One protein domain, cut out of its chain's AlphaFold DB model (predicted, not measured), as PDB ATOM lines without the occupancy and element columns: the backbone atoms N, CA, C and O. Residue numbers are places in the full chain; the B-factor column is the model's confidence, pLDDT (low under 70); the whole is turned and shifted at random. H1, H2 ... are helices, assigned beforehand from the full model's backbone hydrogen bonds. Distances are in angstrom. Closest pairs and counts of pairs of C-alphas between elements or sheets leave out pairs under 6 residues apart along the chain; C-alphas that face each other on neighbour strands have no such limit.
ATOM      1  N   TYR A   3     266.702 194.787 162.282       81.06
ATOM      2  CA  TYR A   3     266.910 194.488 163.707       81.06
ATOM      3  C   TYR A   3     268.043 195.306 164.361       81.06
ATOM      4  O   TYR A   3     267.801 195.859 165.431       81.06
ATOM      5  N   PRO A   4     269.233 195.479 163.745       84.56
ATOM      6  CA  PRO A   4     270.299 196.286 164.348       84.56
ATOM      7  C   PRO A   4     269.911 197.760 164.540       84.56
ATOM      8  O   PRO A   4     270.243 198.357 165.561       84.56
ATOM      9  N   ILE A   5     269.166 198.331 163.587       87.06
ATOM     10  CA  ILE A   5     268.712 199.727 163.637       87.06
ATOM     11  C   ILE A   5     267.675 199.899 164.754       87.06
ATOM     12  O   ILE A   5     267.761 200.851 165.525       87.06
ATOM     13  N   LEU A   6     266.741 198.949 164.890       89.25
ATOM     14  CA  LEU A   6     265.751 198.945 165.970       89.25
ATOM     15  C   LEU A   6     266.423 198.905 167.350       89.25
ATOM     16  O   LEU A   6     266.083 199.704 168.217       89.25
ATOM     17  N   PHE A   7     267.393 198.012 167.552       87.50
ATOM     18  CA  PHE A   7     268.087 197.908 168.839       87.50
ATOM     19  C   PHE A   7     268.953 199.133 169.142       87.50
ATOM     20  O   PHE A   7     268.975 199.591 170.284       87.50
ATOM     21  N   SER A   8     269.617 199.706 168.137       88.62
ATOM     22  CA  SER A   8     270.373 200.953 168.297       88.62
ATOM     23  C   SER A   8     269.462 202.131 168.675       88.62
ATOM     24  O   SER A   8     269.767 202.870 169.614       88.62
ATOM     25  N   ALA A   9     268.306 202.268 168.021       92.00
ATOM     26  CA  ALA A   9     267.331 203.303 168.356       92.00
ATOM     27  C   ALA A   9     266.740 203.104 169.760       92.00
ATOM     28  O   ALA A   9     266.662 204.059 170.530       92.00
ATOM     29  N   LEU A  10     266.379 201.870 170.124       91.62
ATOM     30  CA  LEU A  10     265.767 201.563 171.419       91.62
ATOM     31  C   LEU A  10     266.746 201.742 172.589       91.62
ATOM     32  O   LEU A  10     266.359 202.271 173.627       91.62
ATOM     33  N   THR A  11     268.013 201.349 172.422       90.06
ATOM     34  CA  THR A  11     269.055 201.566 173.446       90.06
ATOM     35  C   THR A  11     269.323 203.052 173.649       90.06
ATOM     36  O   THR A  11     269.374 203.509 174.788       90.06
ATOM     37  N   THR A  12     269.407 203.825 172.563       91.75
ATOM     38  CA  THR A  12     269.582 205.286 172.628       91.75
ATOM     39  C   THR A  12     268.369 205.967 173.263       91.75
ATOM     40  O   THR A  12     268.521 206.825 174.129       91.75
ATOM     41  N   PHE A  13     267.156 205.553 172.887       94.62
ATOM     42  CA  PHE A  13     265.911 206.038 173.481       94.62
ATOM     43  C   PHE A  13     265.883 205.798 174.994       94.62
ATOM     44  O   PHE A  13     265.661 206.731 175.763       94.62
ATOM     45  N   ALA A  14     266.163 204.565 175.424       92.19
ATOM     46  CA  ALA A  14     266.167 204.197 176.833       92.19
ATOM     47  C   ALA A  14     267.265 204.929 177.624       92.19
ATOM     48  O   ALA A  14     267.020 205.381 178.742       92.19
ATOM     49  N   ALA A  15     268.450 205.106 177.028       91.00
ATOM     50  CA  ALA A  15     269.540 205.865 177.628       91.00
ATOM     51  C   ALA A  15     269.163 207.339 177.842       91.00
ATOM     52  O   ALA A  15     269.374 207.864 178.929       91.00
ATOM     53  N   LEU A  16     268.545 207.998 176.859       93.12
ATOM     54  CA  LEU A  16     268.116 209.399 176.989       93.12
ATOM     55  C   LEU A  16     266.947 209.571 177.968       93.12
ATOM     56  O   LEU A  16     266.876 210.570 178.684       93.12
ATOM     57  N   LEU A  17     266.059 208.576 178.056       93.50
ATOM     58  CA  LEU A  17     264.958 208.574 179.020       93.50
ATOM     59  C   LEU A  17     265.459 208.478 180.472       93.50
ATOM     60  O   LEU A  17     264.777 208.923 181.392       93.50
ATOM     61  N   SER A  18     266.675 207.971 180.700       91.75
ATOM     62  CA  SER A  18     267.277 207.941 182.040       91.75
ATOM     63  C   SER A  18     267.472 209.337 182.654       91.75
ATOM     64  O   SER A  18     267.605 209.444 183.874       91.75
ATOM     65  N   PHE A  19     267.446 210.418 181.860       90.06
ATOM     66  CA  PHE A  19     267.499 211.792 182.376       90.06
ATOM     67  C   PHE A  19     266.264 212.192 183.191       90.06
ATOM     68  O   PHE A  19     266.359 213.116 183.996       90.06
ATOM     69  N   LEU A  20     265.137 211.483 183.060       90.62
ATOM     70  CA  LEU A  20     263.938 211.726 183.874       90.62
ATOM     71  C   LEU A  20     264.126 211.357 185.356       90.62
ATOM     72  O   LEU A  20     263.279 211.678 186.181       90.62
ATOM     73  N   VAL A  21     265.214 210.664 185.700       88.69
ATOM     74  CA  VAL A  21     265.547 210.331 187.092       88.69
ATOM     75  C   VAL A  21     266.234 211.492 187.806       88.69
ATOM     76  O   VAL A  21     266.234 211.547 189.034       88.69
ATOM     77  N   VAL A  22     266.814 212.439 187.064       89.06
ATOM     78  CA  VAL A  22     267.489 213.592 187.664       89.06
ATOM     79  C   VAL A  22     266.437 214.604 188.107       89.06
ATOM     80  O   VAL A  22     265.741 215.108 187.235       89.06
ATOM     81  N   PRO A  23     266.332 214.971 189.401       86.00
ATOM     82  CA  PRO A  23     265.242 215.800 189.932       86.00
ATOM     83  C   PRO A  23     265.398 217.293 189.572       86.00
ATOM     84  O   PRO A  23     265.451 218.167 190.435       86.00
ATOM     85  N   VAL A  24     265.522 217.593 188.279       86.75
ATOM     86  CA  VAL A  24     265.818 218.911 187.716       86.75
ATOM     87  C   VAL A  24     265.018 219.075 186.425       86.75
ATOM     88  O   VAL A  24     265.266 218.401 185.426       86.75
ATOM     89  N   VAL A  25     264.058 220.005 186.432       88.81
ATOM     90  CA  VAL A  25     263.076 220.197 185.346       88.81
ATOM     91  C   VAL A  25     263.720 220.353 183.955       88.81
ATOM     92  O   VAL A  25     263.271 219.672 183.028       88.81
ATOM     93  N   PRO A  26     264.791 221.156 183.768       89.31
ATOM     94  CA  PRO A  26     265.491 221.225 182.483       89.31
ATOM     95  C   PRO A  26     265.970 219.871 181.940       89.31
ATOM     96  O   PRO A  26     265.879 219.630 180.737       89.31
ATOM     97  N   LEU A  27     266.441 218.963 182.800       90.06
ATOM     98  CA  LEU A  27     266.928 217.649 182.372       90.06
ATOM     99  C   LEU A  27     265.788 216.712 181.968       90.06
ATOM    100  O   LEU A  27     265.943 215.958 181.010       90.06
ATOM    101  N   HIS A  28     264.618 216.825 182.601       92.62
ATOM    102  CA  HIS A  28     263.420 216.118 182.141       92.62
ATOM    103  C   HIS A  28     263.027 216.563 180.728       92.62
ATOM    104  O   HIS A  28     262.740 215.728 179.869       92.62
ATOM    105  N   PHE A  29     263.056 217.875 180.465       93.94
ATOM    106  CA  PHE A  29     262.751 218.416 179.142       93.94
ATOM    107  C   PHE A  29     263.748 217.936 178.082       93.94
ATOM    108  O   PHE A  29     263.334 217.528 176.994       93.94
ATOM    109  N   VAL A  30     265.047 217.926 178.402       93.50
ATOM    110  CA  VAL A  30     266.082 217.375 177.516       93.50
ATOM    111  C   VAL A  30     265.831 215.886 177.267       93.50
ATOM    112  O   VAL A  30     265.804 215.471 176.109       93.50
ATOM    113  N   GLY A  31     265.575 215.090 178.307       93.44
ATOM    114  CA  GLY A  31     265.310 213.650 178.198       93.44
ATOM    115  C   GLY A  31     264.112 213.318 177.309       93.44
ATOM    116  O   GLY A  31     264.224 212.501 176.395       93.44
ATOM    117  N   ILE A  32     262.977 213.992 177.507       95.12
ATOM    118  CA  ILE A  32     261.757 213.769 176.713       95.12
ATOM    119  C   ILE A  32     261.951 214.237 175.267       95.12
ATOM    120  O   ILE A  32     261.649 213.491 174.334       95.12
ATOM    121  N   THR A  33     262.482 215.444 175.063       96.06
ATOM    122  CA  THR A  33     262.648 216.011 173.717       96.06
ATOM    123  C   THR A  33     263.640 215.203 172.885       96.06
ATOM    124  O   THR A  33     263.364 214.879 171.728       96.06
ATOM    125  N   THR A  34     264.781 214.826 173.465       95.69
ATOM    126  CA  THR A  34     265.821 214.077 172.744       95.69
ATOM    127  C   THR A  34     265.408 212.629 172.476       95.69
ATOM    128  O   THR A  34     265.561 212.165 171.347       95.69
ATOM    129  N   SER A  35     264.806 211.931 173.448       95.31
ATOM    130  CA  SER A  35     264.299 210.567 173.238       95.31
ATOM    131  C   SER A  35     263.190 210.528 172.179       95.31
ATOM    132  O   SER A  35     263.225 209.688 171.276       95.31
ATOM    133  N   SER A  36     262.267 211.495 172.205       95.62
ATOM    134  CA  SER A  36     261.224 211.641 171.181       95.62
ATOM    135  C   SER A  36     261.818 211.924 169.801       95.62
ATOM    136  O   SER A  36     261.382 211.337 168.810       95.62
ATOM    137  N   SER A  37     262.859 212.763 169.734       96.19
ATOM    138  CA  SER A  37     263.579 213.047 168.486       96.19
ATOM    139  C   SER A  37     264.224 211.787 167.911       96.19
ATOM    140  O   SER A  37     264.061 211.522 166.726       96.19
ATOM    141  N   VAL A  38     264.879 210.960 168.735       95.88
ATOM    142  CA  VAL A  38     265.472 209.682 168.292       95.88
ATOM    143  C   VAL A  38     264.411 208.727 167.752       95.88
ATOM    144  O   VAL A  38     264.617 208.112 166.705       95.88
ATOM    145  N   MET A  39     263.258 208.625 168.420       94.06
ATOM    146  CA  MET A  39     262.162 207.771 167.954       94.06
ATOM    147  C   MET A  39     261.590 208.265 166.618       94.06
ATOM    148  O   MET A  39     261.361 207.472 165.704       94.06
ATOM    149  N   LEU A  40     261.427 209.581 166.464       95.19
ATOM    150  CA  LEU A  40     261.004 210.186 165.203       95.19
ATOM    151  C   LEU A  40     262.036 209.943 164.092       95.19
ATOM    152  O   LEU A  40     261.671 209.507 163.002       95.19
ATOM    153  N   THR A  41     263.326 210.155 164.367       93.88
ATOM    154  CA  THR A  41     264.417 209.875 163.423       93.88
ATOM    155  C   THR A  41     264.439 208.405 163.015       93.88
ATOM    156  O   THR A  41     264.650 208.109 161.840       93.88
ATOM    157  N   PHE A  42     264.181 207.480 163.939       93.69
ATOM    158  CA  PHE A  42     264.077 206.054 163.638       93.69
ATOM    159  C   PHE A  42     262.934 205.755 162.657       93.69
ATOM    160  O   PHE A  42     263.160 205.089 161.644       93.69
ATOM    161  N   VAL A  43     261.737 206.305 162.895       92.94
ATOM    162  CA  VAL A  43     260.580 206.147 161.993       92.94
ATOM    163  C   VAL A  43     260.861 206.760 160.620       92.94
ATOM    164  O   VAL A  43     260.604 206.126 159.595       92.94
ATOM    165  N   ILE A  44     261.442 207.962 160.579       92.94
ATOM    166  CA  ILE A  44     261.837 208.624 159.329       92.94
ATOM    167  C   ILE A  44     262.877 207.781 158.588       92.94
ATOM    168  O   ILE A  44     262.747 207.564 157.391       92.94
ATOM    169  N   THR A  45     263.882 207.246 159.279       91.38
ATOM    170  CA  THR A  45     264.933 206.434 158.648       91.38
ATOM    171  C   THR A  45     264.352 205.148 158.063       91.38
ATOM    172  O   THR A  45     264.658 204.807 156.923       91.38
ATOM    173  N   LEU A  46     263.464 204.462 158.788       90.38
ATOM    174  CA  LEU A  46     262.817 203.245 158.292       90.38
ATOM    175  C   LEU A  46     261.831 203.483 157.144       90.38
ATOM    176  O   LEU A  46     261.556 202.547 156.400       90.38
ATOM    177  N   THR A  47     261.301 204.695 156.986       89.88
ATOM    178  CA  THR A  47     260.347 205.027 155.915       89.88
ATOM    179  C   THR A  47     261.042 205.662 154.716       89.88
ATOM    180  O   THR A  47     260.947 205.158 153.601       89.88
ATOM    181  N   VAL A  48     261.800 206.734 154.935       91.50
ATOM    182  CA  VAL A  48     262.454 207.511 153.877       91.50
ATOM    183  C   VAL A  48     263.588 206.731 153.220       91.50
ATOM    184  O   VAL A  48     263.718 206.804 152.001       91.50
ATOM    185  N   MET A  49     264.391 205.964 153.973       88.25
ATOM    186  CA  MET A  49     265.536 205.254 153.388       88.25
ATOM    187  C   MET A  49     265.097 204.184 152.374       88.25
ATOM    188  O   MET A  49     265.606 204.220 151.253       88.25
ATOM    189  N   PRO A  50     264.129 203.289 152.666       86.25
ATOM    190  CA  PRO A  50     263.634 202.352 151.656       86.25
ATOM    191  C   PRO A  50     262.943 203.039 150.477       86.25
ATOM    192  O   PRO A  50     263.139 202.611 149.345       86.25
ATOM    193  N   ILE A  51     262.184 204.118 150.711       89.19
ATOM    194  CA  ILE A  51     261.531 204.884 149.635       89.19
ATOM    195  C   ILE A  51     262.578 205.479 148.688       89.19
ATOM    196  O   ILE A  51     262.485 205.304 147.477       89.19
ATOM    197  N   MET A  52     263.605 206.134 149.231       86.06
ATOM    198  CA  MET A  52     264.695 206.709 148.439       86.06
ATOM    199  C   MET A  52     265.467 205.639 147.669       86.06
ATOM    200  O   MET A  52     265.769 205.830 146.492       86.06
ATOM    201  N   LEU A  53     265.743 204.494 148.300       84.69
ATOM    202  CA  LEU A  53     266.398 203.367 147.635       84.69
ATOM    203  C   LEU A  53     265.514 202.734 146.549       84.69
ATOM    204  O   LEU A  53     266.048 202.320 145.528       84.69
ATOM    205  N   SER A  54     264.187 202.729 146.710       84.94
ATOM    206  CA  SER A  54     263.241 202.221 145.704       84.94
ATOM    207  C   SER A  54     263.204 203.057 144.420       84.94
ATOM    208  O   SER A  54     262.797 202.538 143.382       84.94
ATOM    209  N   PHE A  55     263.600 204.333 144.464       83.06
ATOM    210  CA  PHE A  55     263.779 205.160 143.262       83.06
ATOM    211  C   PHE A  55     265.148 204.955 142.596       83.06
ATOM    212  O   PHE A  55     265.366 205.400 141.465       83.06
ATOM    213  N   GLY A  56     266.083 204.288 143.280       74.12
ATOM    214  CA  GLY A  56     267.357 203.882 142.709       74.12
ATOM    215  C   GLY A  56     267.151 202.816 141.635       74.12
ATOM    216  O   GLY A  56     266.395 201.870 141.818       74.12
ATOM    217  N   ASP A  74     292.532 198.497 153.602       84.50
ATOM    218  CA  ASP A  74     292.053 197.131 153.830       84.50
ATOM    219  C   ASP A  74     293.206 196.217 154.278       84.50
ATOM    220  O   ASP A  74     293.159 195.597 155.340       84.50
ATOM    221  N   ARG A  75     294.340 196.267 153.564       84.69
ATOM    222  CA  ARG A  75     295.560 195.540 153.955       84.69
ATOM    223  C   ARG A  75     296.086 195.957 155.328       84.69
ATOM    224  O   ARG A  75     296.540 195.100 156.083       84.69
ATOM    225  N   LYS A  76     296.039 197.248 155.671       89.19
ATOM    226  CA  LYS A  76     296.471 197.742 156.987       89.19
ATOM    227  C   LYS A  76     295.521 197.318 158.107       89.19
ATOM    228  O   LYS A  76     296.013 196.929 159.160       89.19
ATOM    229  N   LEU A  77     294.208 197.331 157.887       88.69
ATOM    230  CA  LEU A  77     293.212 196.868 158.859       88.69
ATOM    231  C   LEU A  77     293.316 195.358 159.095       88.69
ATOM    232  O   LEU A  77     293.306 194.923 160.245       88.69
ATOM    233  N   VAL A  78     293.510 194.565 158.036       87.81
ATOM    234  CA  VAL A  78     293.738 193.113 158.145       87.81
ATOM    235  C   VAL A  78     295.069 192.811 158.846       87.81
ATOM    236  O   VAL A  78     295.129 191.945 159.723       87.81
ATOM    237  N   ALA A  79     296.137 193.547 158.525       88.06
ATOM    238  CA  ALA A  79     297.424 193.422 159.216       88.06
ATOM    239  C   ALA A  79     297.322 193.807 160.702       88.06
ATOM    240  O   ALA A  79     297.894 193.137 161.556       88.06
ATOM    241  N   LEU A  80     296.560 194.854 161.029       89.19
ATOM    242  CA  LEU A  80     296.330 195.280 162.408       89.19
ATOM    243  C   LEU A  80     295.485 194.256 163.174       89.19
ATOM    244  O   LEU A  80     295.854 193.871 164.279       89.19
ATOM    245  N   GLY A  81     294.411 193.744 162.570       87.12
ATOM    246  CA  GLY A  81     293.582 192.693 163.160       87.12
ATOM    247  C   GLY A  81     294.374 191.413 163.430       87.12
ATOM    248  O   GLY A  81     294.324 190.875 164.534       87.12
ATOM    249  N   SER A  82     295.175 190.960 162.462       87.38
ATOM    250  CA  SER A  82     296.046 189.791 162.646       87.38
ATOM    251  C   SER A  82     297.143 190.031 163.689       87.38
ATOM    252  O   SER A  82     297.390 189.150 164.508       87.38
ATOM    253  N   ALA A  83     297.748 191.222 163.748       88.25
ATOM    254  CA  ALA A  83     298.714 191.570 164.793       88.25
ATOM    255  C   ALA A  83     298.094 191.554 166.203       88.25
ATOM    256  O   ALA A  83     298.712 191.017 167.128       88.25
ATOM    257  N   VAL A  84     296.873 192.085 166.353       90.06
ATOM    258  CA  VAL A  84     296.110 192.079 167.614       90.06
ATOM    259  C   VAL A  84     295.758 190.652 168.034       90.06
ATOM    260  O   VAL A  84     295.950 190.299 169.194       90.06
ATOM    261  N   LEU A  85     295.304 189.809 167.101       88.06
ATOM    262  CA  LEU A  85     294.974 188.407 167.382       88.06
ATOM    263  C   LEU A  85     296.220 187.581 167.737       88.06
ATOM    264  O   LEU A  85     296.181 186.794 168.684       88.06
ATOM    265  N   ASN A  86     297.344 187.809 167.053       90.25
ATOM    266  CA  ASN A  86     298.611 187.123 167.329       90.25
ATOM    267  C   ASN A  86     299.203 187.501 168.700       90.25
ATOM    268  O   ASN A  86     299.870 186.681 169.327       90.25
ATOM    269  N   HIS A  87     298.925 188.711 169.196       90.56
ATOM    270  CA  HIS A  87     299.371 189.194 170.510       90.56
ATOM    271  C   HIS A  87     298.221 189.345 171.517       90.56
ATOM    272  O   HIS A  87     298.340 190.113 172.473       90.56
ATOM    273  N   ALA A  88     297.128 188.589 171.356       87.50
ATOM    274  CA  ALA A  88     295.900 188.769 172.135       87.50
ATOM    275  C   ALA A  88     296.128 188.753 173.657       87.50
ATOM    276  O   ALA A  88     295.572 189.581 174.373       87.50
ATOM    277  N   LYS A  89     297.000 187.867 174.165       88.81
ATOM    278  CA  LYS A  89     297.329 187.811 175.603       88.81
ATOM    279  C   LYS A  89     298.012 189.091 176.096       88.81
ATOM    280  O   LYS A  89     297.691 189.562 177.180       88.81
ATOM    281  N   CYS A  90     298.930 189.654 175.309       90.06
ATOM    282  CA  CYS A  90     299.618 190.901 175.643       90.06
ATOM    283  C   CYS A  90     298.639 192.082 175.624       90.06
ATOM    284  O   CYS A  90     298.561 192.830 176.594       90.06
ATOM    285  N   VAL A  91     297.825 192.192 174.566       89.38
ATOM    286  CA  VAL A  91     296.803 193.244 174.437       89.38
ATOM    287  C   VAL A  91     295.806 193.188 175.598       89.38
ATOM    288  O   VAL A  91     295.495 194.222 176.184       89.38
ATOM    289  N   LEU A  92     295.358 191.991 175.989       87.88
ATOM    290  CA  LEU A  92     294.473 191.812 177.140       87.88
ATOM    291  C   LEU A  92     295.125 192.278 178.446       87.88
ATOM    292  O   LEU A  92     294.512 193.063 179.159       87.88
ATOM    293  N   TRP A  93     296.364 191.877 178.740       92.56
ATOM    294  CA  TRP A  93     297.058 192.326 179.955       92.56
ATOM    295  C   TRP A  93     297.300 193.836 179.991       92.56
ATOM    296  O   TRP A  93     297.053 194.464 181.019       92.56
ATOM    297  N   VAL A  94     297.735 194.430 178.876       91.12
ATOM    298  CA  VAL A  94     297.955 195.882 178.782       91.12
ATOM    299  C   VAL A  94     296.638 196.635 178.948       91.12
ATOM    300  O   VAL A  94     296.568 197.568 179.743       91.12
ATOM    301  N   SER A  95     295.576 196.206 178.258       88.75
ATOM    302  CA  SER A  95     294.251 196.816 178.402       88.75
ATOM    303  C   SER A  95     293.722 196.693 179.832       88.75
ATOM    304  O   SER A  95     293.274 197.688 180.386       88.75
ATOM    305  N   ALA A  96     293.869 195.530 180.476       90.12
ATOM    306  CA  ALA A  96     293.453 195.317 181.859       90.12
ATOM    307  C   ALA A  96     294.228 196.207 182.842       90.12
ATOM    308  O   ALA A  96     293.627 196.773 183.753       90.12
ATOM    309  N   PHE A  97     295.540 196.374 182.642       93.81
ATOM    310  CA  PHE A  97     296.360 197.274 183.452       93.81
ATOM    311  C   PHE A  97     295.936 198.739 183.285       93.81
ATOM    312  O   PHE A  97     295.741 199.434 184.280       93.81
ATOM    313  N   ILE A  98     295.731 199.195 182.044       91.44
ATOM    314  CA  ILE A  98     295.255 200.555 181.755       91.44
ATOM    315  C   ILE A  98     293.871 200.775 182.372       91.44
ATOM    316  O   ILE A  98     293.665 201.764 183.065       91.44
ATOM    317  N   THR A  99     292.934 199.842 182.186       90.19
ATOM    318  CA  THR A  99     291.599 199.926 182.789       90.19
ATOM    319  C   THR A  99     291.678 199.980 184.316       90.19
ATOM    320  O   THR A  99     291.002 200.807 184.916       90.19
ATOM    321  N   ALA A 100     292.521 199.166 184.960       90.56
ATOM    322  CA  ALA A 100     292.702 199.204 186.412       90.56
ATOM    323  C   ALA A 100     293.282 200.545 186.896       90.56
ATOM    324  O   ALA A 100     292.822 201.086 187.901       90.56
ATOM    325  N   PHE A 101     294.248 201.103 186.160       92.12
ATOM    326  CA  PHE A 101     294.812 202.422 186.443       92.12
ATOM    327  C   PHE A 101     293.763 203.537 186.319       92.12
ATOM    328  O   PHE A 101     293.649 204.367 187.220       92.12
ATOM    329  N   LEU A 102     292.950 203.521 185.258       91.25
ATOM    330  CA  LEU A 102     291.875 204.498 185.059       91.25
ATOM    331  C   LEU A 102     290.778 204.370 186.121       91.25
ATOM    332  O   LEU A 102     290.318 205.378 186.640       91.25
ATOM    333  N   ILE A 103     290.400 203.148 186.513       89.44
ATOM    334  CA  ILE A 103     289.450 202.930 187.618       89.44
ATOM    335  C   ILE A 103     290.007 203.503 188.925       89.44
ATOM    336  O   ILE A 103     289.273 204.142 189.675       89.44
ATOM    337  N   TYR A 104     291.299 203.311 189.206       90.31
ATOM    338  CA  TYR A 104     291.922 203.900 190.389       90.31
ATOM    339  C   TYR A 104     291.872 205.435 190.352       90.31
ATOM    340  O   TYR A 104     291.502 206.054 191.349       90.31
ATOM    341  N   GLN A 105     292.170 206.054 189.208       88.12
ATOM    342  CA  GLN A 105     292.074 207.508 189.049       88.12
ATOM    343  C   GLN A 105     290.634 208.022 189.163       88.12
ATOM    344  O   GLN A 105     290.404 209.018 189.846       88.12
ATOM    345  N   PHE A 106     289.665 207.283 188.624       85.94
ATOM    346  CA  PHE A 106     288.240 207.588 188.732       85.94
ATOM    347  C   PHE A 106     287.776 207.718 190.194       85.94
ATOM    348  O   PHE A 106     286.940 208.561 190.504       85.94
ATOM    349  N   THR A 107     288.346 206.943 191.131       82.75
ATOM    350  CA  THR A 107     287.997 207.059 192.566       82.75
ATOM    351  C   THR A 107     288.439 208.368 193.223       82.75
ATOM    352  O   THR A 107     287.942 208.700 194.297       82.75
ATOM    353  N   LYS A 108     289.360 209.112 192.601       81.25
ATOM    354  CA  LYS A 108     289.831 210.418 193.090       81.25
ATOM    355  C   LYS A 108     289.040 211.590 192.514       81.25
ATOM    356  O   LYS A 108     289.326 212.731 192.866       81.25
ATOM    357  N   LEU A 109     288.095 211.329 191.614       78.44
ATOM    358  CA  LEU A 109     287.276 212.370 191.020       78.44
ATOM    359  C   LEU A 109     286.286 212.898 192.064       78.44
ATOM    360  O   LEU A 109     285.386 212.183 192.506       78.44
ATOM    361  N   GLN A 285     274.156 220.109 193.283       87.25
ATOM    362  CA  GLN A 285     274.289 218.806 193.940       87.25
ATOM    363  C   GLN A 285     273.254 217.792 193.442       87.25
ATOM    364  O   GLN A 285     273.587 216.623 193.227       87.25
ATOM    365  N   TYR A 286     272.014 218.220 193.195       88.25
ATOM    366  CA  TYR A 286     271.001 217.373 192.564       88.25
ATOM    367  C   TYR A 286     271.357 216.993 191.130       88.25
ATOM    368  O   TYR A 286     271.151 215.838 190.754       88.25
ATOM    369  N   VAL A 287     271.935 217.909 190.349       88.31
ATOM    370  CA  VAL A 287     272.451 217.593 189.011       88.31
ATOM    371  C   VAL A 287     273.579 216.567 189.110       88.31
ATOM    372  O   VAL A 287     273.475 215.511 188.494       88.31
ATOM    373  N   ALA A 288     274.612 216.828 189.917       85.38
ATOM    374  CA  ALA A 288     275.788 215.965 190.018       85.38
ATOM    375  C   ALA A 288     275.428 214.550 190.506       85.38
ATOM    376  O   ALA A 288     275.731 213.557 189.843       85.38
ATOM    377  N   ARG A 289     274.704 214.438 191.629       86.44
ATOM    378  CA  ARG A 289     274.278 213.133 192.170       86.44
ATOM    379  C   ARG A 289     273.261 212.452 191.261       86.44
ATOM    380  O   ARG A 289     273.317 211.237 191.074       86.44
ATOM    381  N   GLY A 290     272.340 213.220 190.683       88.19
ATOM    382  CA  GLY A 290     271.342 212.702 189.757       88.19
ATOM    383  C   GLY A 290     271.966 212.146 188.480       88.19
ATOM    384  O   GLY A 290     271.534 211.097 188.015       88.19
ATOM    385  N   GLN A 291     273.017 212.774 187.947       87.69
ATOM    386  CA  GLN A 291     273.749 212.275 186.779       87.69
ATOM    387  C   GLN A 291     274.410 210.921 187.042       87.69
ATOM    388  O   GLN A 291     274.341 210.051 186.180       87.69
ATOM    389  N   ILE A 292     274.980 210.702 188.233       87.50
ATOM    390  CA  ILE A 292     275.545 209.396 188.614       87.50
ATOM    391  C   ILE A 292     274.450 208.321 188.604       87.50
ATOM    392  O   ILE A 292     274.628 207.259 188.009       87.50
ATOM    393  N   TRP A 293     273.296 208.609 189.215       88.81
ATOM    394  CA  TRP A 293     272.155 207.687 189.234       88.81
ATOM    395  C   TRP A 293     271.571 207.436 187.844       88.81
ATOM    396  O   TRP A 293     271.283 206.294 187.493       88.81
ATOM    397  N   SER A 294     271.430 208.490 187.045       89.31
ATOM    398  CA  SER A 294     270.954 208.434 185.665       89.31
ATOM    399  C   SER A 294     271.886 207.584 184.799       89.31
ATOM    400  O   SER A 294     271.429 206.669 184.116       89.31
ATOM    401  N   PHE A 295     273.200 207.792 184.913       88.38
ATOM    402  CA  PHE A 295     274.216 207.004 184.222       88.38
ATOM    403  C   PHE A 295     274.200 205.532 184.652       88.38
ATOM    404  O   PHE A 295     274.194 204.641 183.800       88.38
ATOM    405  N   ALA A 296     274.130 205.257 185.958       89.81
ATOM    406  CA  ALA A 296     274.039 203.894 186.479       89.81
ATOM    407  C   ALA A 296     272.775 203.175 185.979       89.81
ATOM    408  O   ALA A 296     272.842 202.017 185.560       89.81
ATOM    409  N   LEU A 297     271.634 203.872 185.961       91.56
ATOM    410  CA  LEU A 297     270.391 203.337 185.416       91.56
ATOM    411  C   LEU A 297     270.494 203.088 183.908       91.56
ATOM    412  O   LEU A 297     270.084 202.025 183.445       91.56
ATOM    413  N   ALA A 298     271.064 204.021 183.139       90.25
ATOM    414  CA  ALA A 298     271.262 203.854 181.702       90.25
ATOM    415  C   ALA A 298     272.131 202.626 181.398       90.25
ATOM    416  O   ALA A 298     271.755 201.800 180.565       90.25
ATOM    417  N   LEU A 299     273.246 202.451 182.116       90.44
ATOM    418  CA  LEU A 299     274.103 201.272 181.987       90.44
ATOM    419  C   LEU A 299     273.374 199.976 182.339       90.44
ATOM    420  O   LEU A 299     273.537 198.979 181.637       90.44
ATOM    421  N   LEU A 300     272.558 199.985 183.396       91.88
ATOM    422  CA  LEU A 300     271.756 198.828 183.782       91.88
ATOM    423  C   LEU A 300     270.758 198.460 182.680       91.88
ATOM    424  O   LEU A 300     270.685 197.298 182.283       91.88
ATOM    425  N   VAL A 301     270.031 199.442 182.148       91.56
ATOM    426  CA  VAL A 301     269.042 199.221 181.086       91.56
ATOM    427  C   VAL A 301     269.716 198.723 179.807       91.56
ATOM    428  O   VAL A 301     269.280 197.717 179.246       91.56
ATOM    429  N   ILE A 302     270.820 199.345 179.384       90.12
ATOM    430  CA  ILE A 302     271.612 198.890 178.229       90.12
ATOM    431  C   ILE A 302     272.138 197.469 178.463       90.12
ATOM    432  O   ILE A 302     272.065 196.633 177.564       90.12
ATOM    433  N   GLY A 303     272.621 197.168 179.670       90.75
ATOM    434  CA  GLY A 303     273.081 195.835 180.049       90.75
ATOM    435  C   GLY A 303     271.983 194.785 179.894       90.75
ATOM    436  O   GLY A 303     272.194 193.776 179.222       90.75
ATOM    437  N   VAL A 304     270.789 195.047 180.433       92.00
ATOM    438  CA  VAL A 304     269.619 194.162 180.294       92.00
ATOM    439  C   VAL A 304     269.241 193.976 178.823       92.00
ATOM    440  O   VAL A 304     269.018 192.847 178.382       92.00
ATOM    441  N   MET A 305     269.234 195.055 178.039       89.81
ATOM    442  CA  MET A 305     268.952 194.986 176.605       89.81
ATOM    443  C   MET A 305     269.984 194.141 175.851       89.81
ATOM    444  O   MET A 305     269.605 193.289 175.053       89.81
ATOM    445  N   MET A 306     271.277 194.317 176.127       88.81
ATOM    446  CA  MET A 306     272.349 193.535 175.500       88.81
ATOM    447  C   MET A 306     272.244 192.050 175.858       88.81
ATOM    448  O   MET A 306     272.391 191.195 174.985       88.81
ATOM    449  N   MET A 307     271.932 191.720 177.116       91.69
ATOM    450  CA  MET A 307     271.698 190.331 177.529       91.69
ATOM    451  C   MET A 307     270.512 189.706 176.787       91.69
ATOM    452  O   MET A 307     270.609 188.554 176.363       91.69
ATOM    453  N   ALA A 308     269.427 190.464 176.592       89.75
ATOM    454  CA  ALA A 308     268.266 190.017 175.827       89.75
ATOM    455  C   ALA A 308     268.598 189.809 174.339       89.75
ATOM    456  O   ALA A 308     268.219 188.792 173.767       89.75
ATOM    457  N   VAL A 309     269.355 190.728 173.728       87.06
ATOM    458  CA  VAL A 309     269.766 190.650 172.314       87.06
ATOM    459  C   VAL A 309     270.668 189.447 172.049       87.06
ATOM    460  O   VAL A 309     270.460 188.726 171.075       87.06
ATOM    461  N   PHE A 310     271.661 189.209 172.908       87.06
ATOM    462  CA  PHE A 310     272.592 188.091 172.732       87.06
ATOM    463  C   PHE A 310     272.059 186.755 173.262       87.06
ATOM    464  O   PHE A 310     272.730 185.734 173.100       87.06
ATOM    465  N   GLY A 311     270.901 186.743 173.932       89.50
ATOM    466  CA  GLY A 311     270.336 185.546 174.565       89.50
ATOM    467  C   GLY A 311     271.250 184.923 175.630       89.50
ATOM    468  O   GLY A 311     271.107 183.749 175.964       89.50
ATOM    469  N   SER A 312     272.230 185.676 176.134       92.38
ATOM    470  CA  SER A 312     273.261 185.180 177.042       92.38
ATOM    471  C   SER A 312     273.760 186.291 177.950       92.38
ATOM    472  O   SER A 312     274.331 187.284 177.494       92.38
ATOM    473  N   VAL A 313     273.616 186.072 179.258       91.56
ATOM    474  CA  VAL A 313     274.109 186.991 180.293       91.56
ATOM    475  C   VAL A 313     275.617 187.202 180.159       91.56
ATOM    476  O   VAL A 313     276.093 188.332 180.233       91.56
ATOM    477  N   ARG A 314     276.382 186.135 179.888       92.31
ATOM    478  CA  ARG A 314     277.846 186.220 179.747       92.31
ATOM    479  C   ARG A 314     278.253 187.091 178.561       92.31
ATOM    480  O   ARG A 314     279.121 187.943 178.711       92.31
ATOM    481  N   ILE A 315     277.622 186.899 177.402       88.94
ATOM    482  CA  ILE A 315     277.942 187.669 176.190       88.94
ATOM    483  C   ILE A 315     277.481 189.123 176.347       88.94
ATOM    484  O   ILE A 315     278.224 190.034 175.990       88.94
ATOM    485  N   GLY A 316     276.315 189.353 176.961       86.75
ATOM    486  CA  GLY A 316     275.826 190.697 177.278       86.75
ATOM    487  C   GLY A 316     276.771 191.479 178.196       86.75
ATOM    488  O   GLY A 316     277.077 192.632 177.905       86.75
ATOM    489  N   LEU A 317     277.302 190.845 179.250       88.75
ATOM    490  CA  LEU A 317     278.288 191.469 180.143       88.75
ATOM    491  C   LEU A 317     279.605 191.790 179.426       88.75
ATOM    492  O   LEU A 317     280.146 192.878 179.612       88.75
ATOM    493  N   ILE A 318     280.099 190.891 178.569       88.38
ATOM    494  CA  ILE A 318     281.292 191.158 177.744       88.38
ATOM    495  C   ILE A 318     281.036 192.345 176.803       88.38
ATOM    496  O   ILE A 318     281.895 193.210 176.652       88.38
ATOM    497  N   GLY A 319     279.836 192.430 176.221       84.56
ATOM    498  CA  GLY A 319     279.419 193.545 175.370       84.56
ATOM    499  C   GLY A 319     279.283 194.885 176.104       84.56
ATOM    500  O   GLY A 319     279.349 195.933 175.466       84.56
ATOM    501  N   LEU A 320     279.138 194.887 177.432       87.81
ATOM    502  CA  LEU A 320     279.048 196.111 178.231       87.81
ATOM    503  C   LEU A 320     280.420 196.780 178.436       87.81
ATOM    504  O   LEU A 320     280.493 198.002 178.549       87.81
ATOM    505  N   ILE A 321     281.509 196.006 178.416       87.88
ATOM    506  CA  ILE A 321     282.884 196.500 178.612       87.88
ATOM    507  C   ILE A 321     283.230 197.659 177.655       87.88
ATOM    508  O   ILE A 321     283.583 198.733 178.145       87.88
ATOM    509  N   PRO A 322     283.096 197.526 176.316       85.00
ATOM    510  CA  PRO A 322     283.401 198.625 175.398       85.00
ATOM    511  C   PRO A 322     282.433 199.810 175.517       85.00
ATOM    512  O   PRO A 322     282.799 200.912 175.123       85.00
ATOM    513  N   ASN A 323     281.230 199.615 176.071       85.75
ATOM    514  CA  ASN A 323     280.277 200.702 176.312       85.75
ATOM    515  C   ASN A 323     280.652 201.538 177.547       85.75
ATOM    516  O   ASN A 323     280.469 202.751 177.544       85.75
ATOM    517  N   ILE A 324     281.199 200.908 178.592       87.88
ATOM    518  CA  ILE A 324     281.625 201.596 179.821       87.88
ATOM    519  C   ILE A 324     283.013 202.233 179.659       87.88
ATOM    520  O   ILE A 324     283.291 203.262 180.274       87.88
ATOM    521  N   MET A 325     283.884 201.658 178.823       87.69
ATOM    522  CA  MET A 325     285.276 202.099 178.699       87.69
ATOM    523  C   MET A 325     285.437 203.601 178.380       87.69
ATOM    524  O   MET A 325     286.235 204.242 179.059       87.69
ATOM    525  N   PRO A 326     284.679 204.215 177.443       87.25
ATOM    526  CA  PRO A 326     284.755 205.658 177.215       87.25
ATOM    527  C   PRO A 326     284.439 206.486 178.465       87.25
ATOM    528  O   PRO A 326     285.107 207.481 178.714       87.25
ATOM    529  N   ALA A 327     283.468 206.062 179.280       85.06
ATOM    530  CA  ALA A 327     283.124 206.761 180.517       85.06
ATOM    531  C   ALA A 327     284.243 206.662 181.565       85.06
ATOM    532  O   ALA A 327     284.552 207.653 182.221       85.06
ATOM    533  N   ILE A 328     284.893 205.496 181.676       87.56
ATOM    534  CA  ILE A 328     286.066 205.309 182.547       87.56
ATOM    535  C   ILE A 328     287.234 206.188 182.087       87.56
ATOM    536  O   ILE A 328     287.882 206.802 182.921       87.56
ATOM    537  N   VAL A 329     287.486 206.275 180.778       88.31
ATOM    538  CA  VAL A 329     288.575 207.091 180.206       88.31
ATOM    539  C   VAL A 329     288.322 208.592 180.364       88.31
ATOM    540  O   VAL A 329     289.263 209.356 180.512       88.31
ATOM    541  N   VAL A 330     287.067 209.037 180.291       84.06
ATOM    542  CA  VAL A 330     286.731 210.456 180.494       84.06
ATOM    543  C   VAL A 330     286.784 210.832 181.977       84.06
ATOM    544  O   VAL A 330     287.138 211.962 182.300       84.06
ATOM    545  N   GLY A 331     286.416 209.910 182.871       78.81
ATOM    546  CA  GLY A 331     286.381 210.165 184.310       78.81
ATOM    547  C   GLY A 331     287.677 209.870 185.077       78.81
ATOM    548  O   GLY A 331     287.768 210.281 186.230       78.81
ATOM    549  N   GLY A 332     288.642 209.145 184.504       72.69
ATOM    550  CA  GLY A 332     289.912 208.767 185.148       72.69
ATOM    551  C   GLY A 332     291.124 209.236 184.363       72.69
ATOM    552  O   GLY A 332     292.107 209.656 185.015       72.69
TER     553      GLY A 332
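What this domain is: This is residues 3 to 56, 74 to 109 and 285 to 332 of the 332 residues of the protein "Predicted exporter of the RND superfamily" of Bacteroides pyogenes DSM 20611 = JCM 6294 (UniProt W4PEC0). Helices H2, H1, H5 and H6 stand side by side in a row, neighbours running opposite ways; H4 meets H6 near the last residues of both, making a corner there, and H3 makes another corner with H4 at the other end of H4. The printed part has 138 residues, with six named helices, H1 to H6, and no named strand. It is all helix and loose, radius of gyration of the C-alphas 19.1 A, spanning 53 by 44 by 28 A.

How they stand to each other: H1, residues 3 to 21, and H2, residues 25 to 54, touch as a hairpin at a shallow tilt of 13 degrees; closest C-alphas, Leu 20 and His 28, 4.7 A. H1 touches H5, residues 285 to 310; closest C-alphas, Ala 15 and Ala 298, 4.9 A. Residues 299 to 310 of H5 touch H6, residues 313 to 331, a hairpin; closest C-alphas, Met 307 and Gly 316, 4.2 A. Residues 325 to 331 of H6 touch residues 99 to 106 of H4, residues 88 to 106, at a steep tilt of 53 degrees; closest C-alphas, Phe 106 and Gly 331, 5.4 A. H3, residues 74 to 86, is close but not clearly touching H4. Every O i to N i+4 pair is within hydrogen-bond range in H3, H4 and H5; 12 of 15 in H1, 25 of 26 in H2, 10 of 15 in H6.

Where its parts are: H1 begins at C-alpha 3 (266.910, 194.488, 163.707). H2 is 43.5 A long and H5 37.4 A. H6 ends at C-alpha 331 (286.381, 210.165, 184.310).

The domain as a whole: Cuts leave gaps of 27.9 A between C-alphas 56 and 74, and 14.8 A between C-alphas 109 and 285. No printed residue is under 70 in pLDDT.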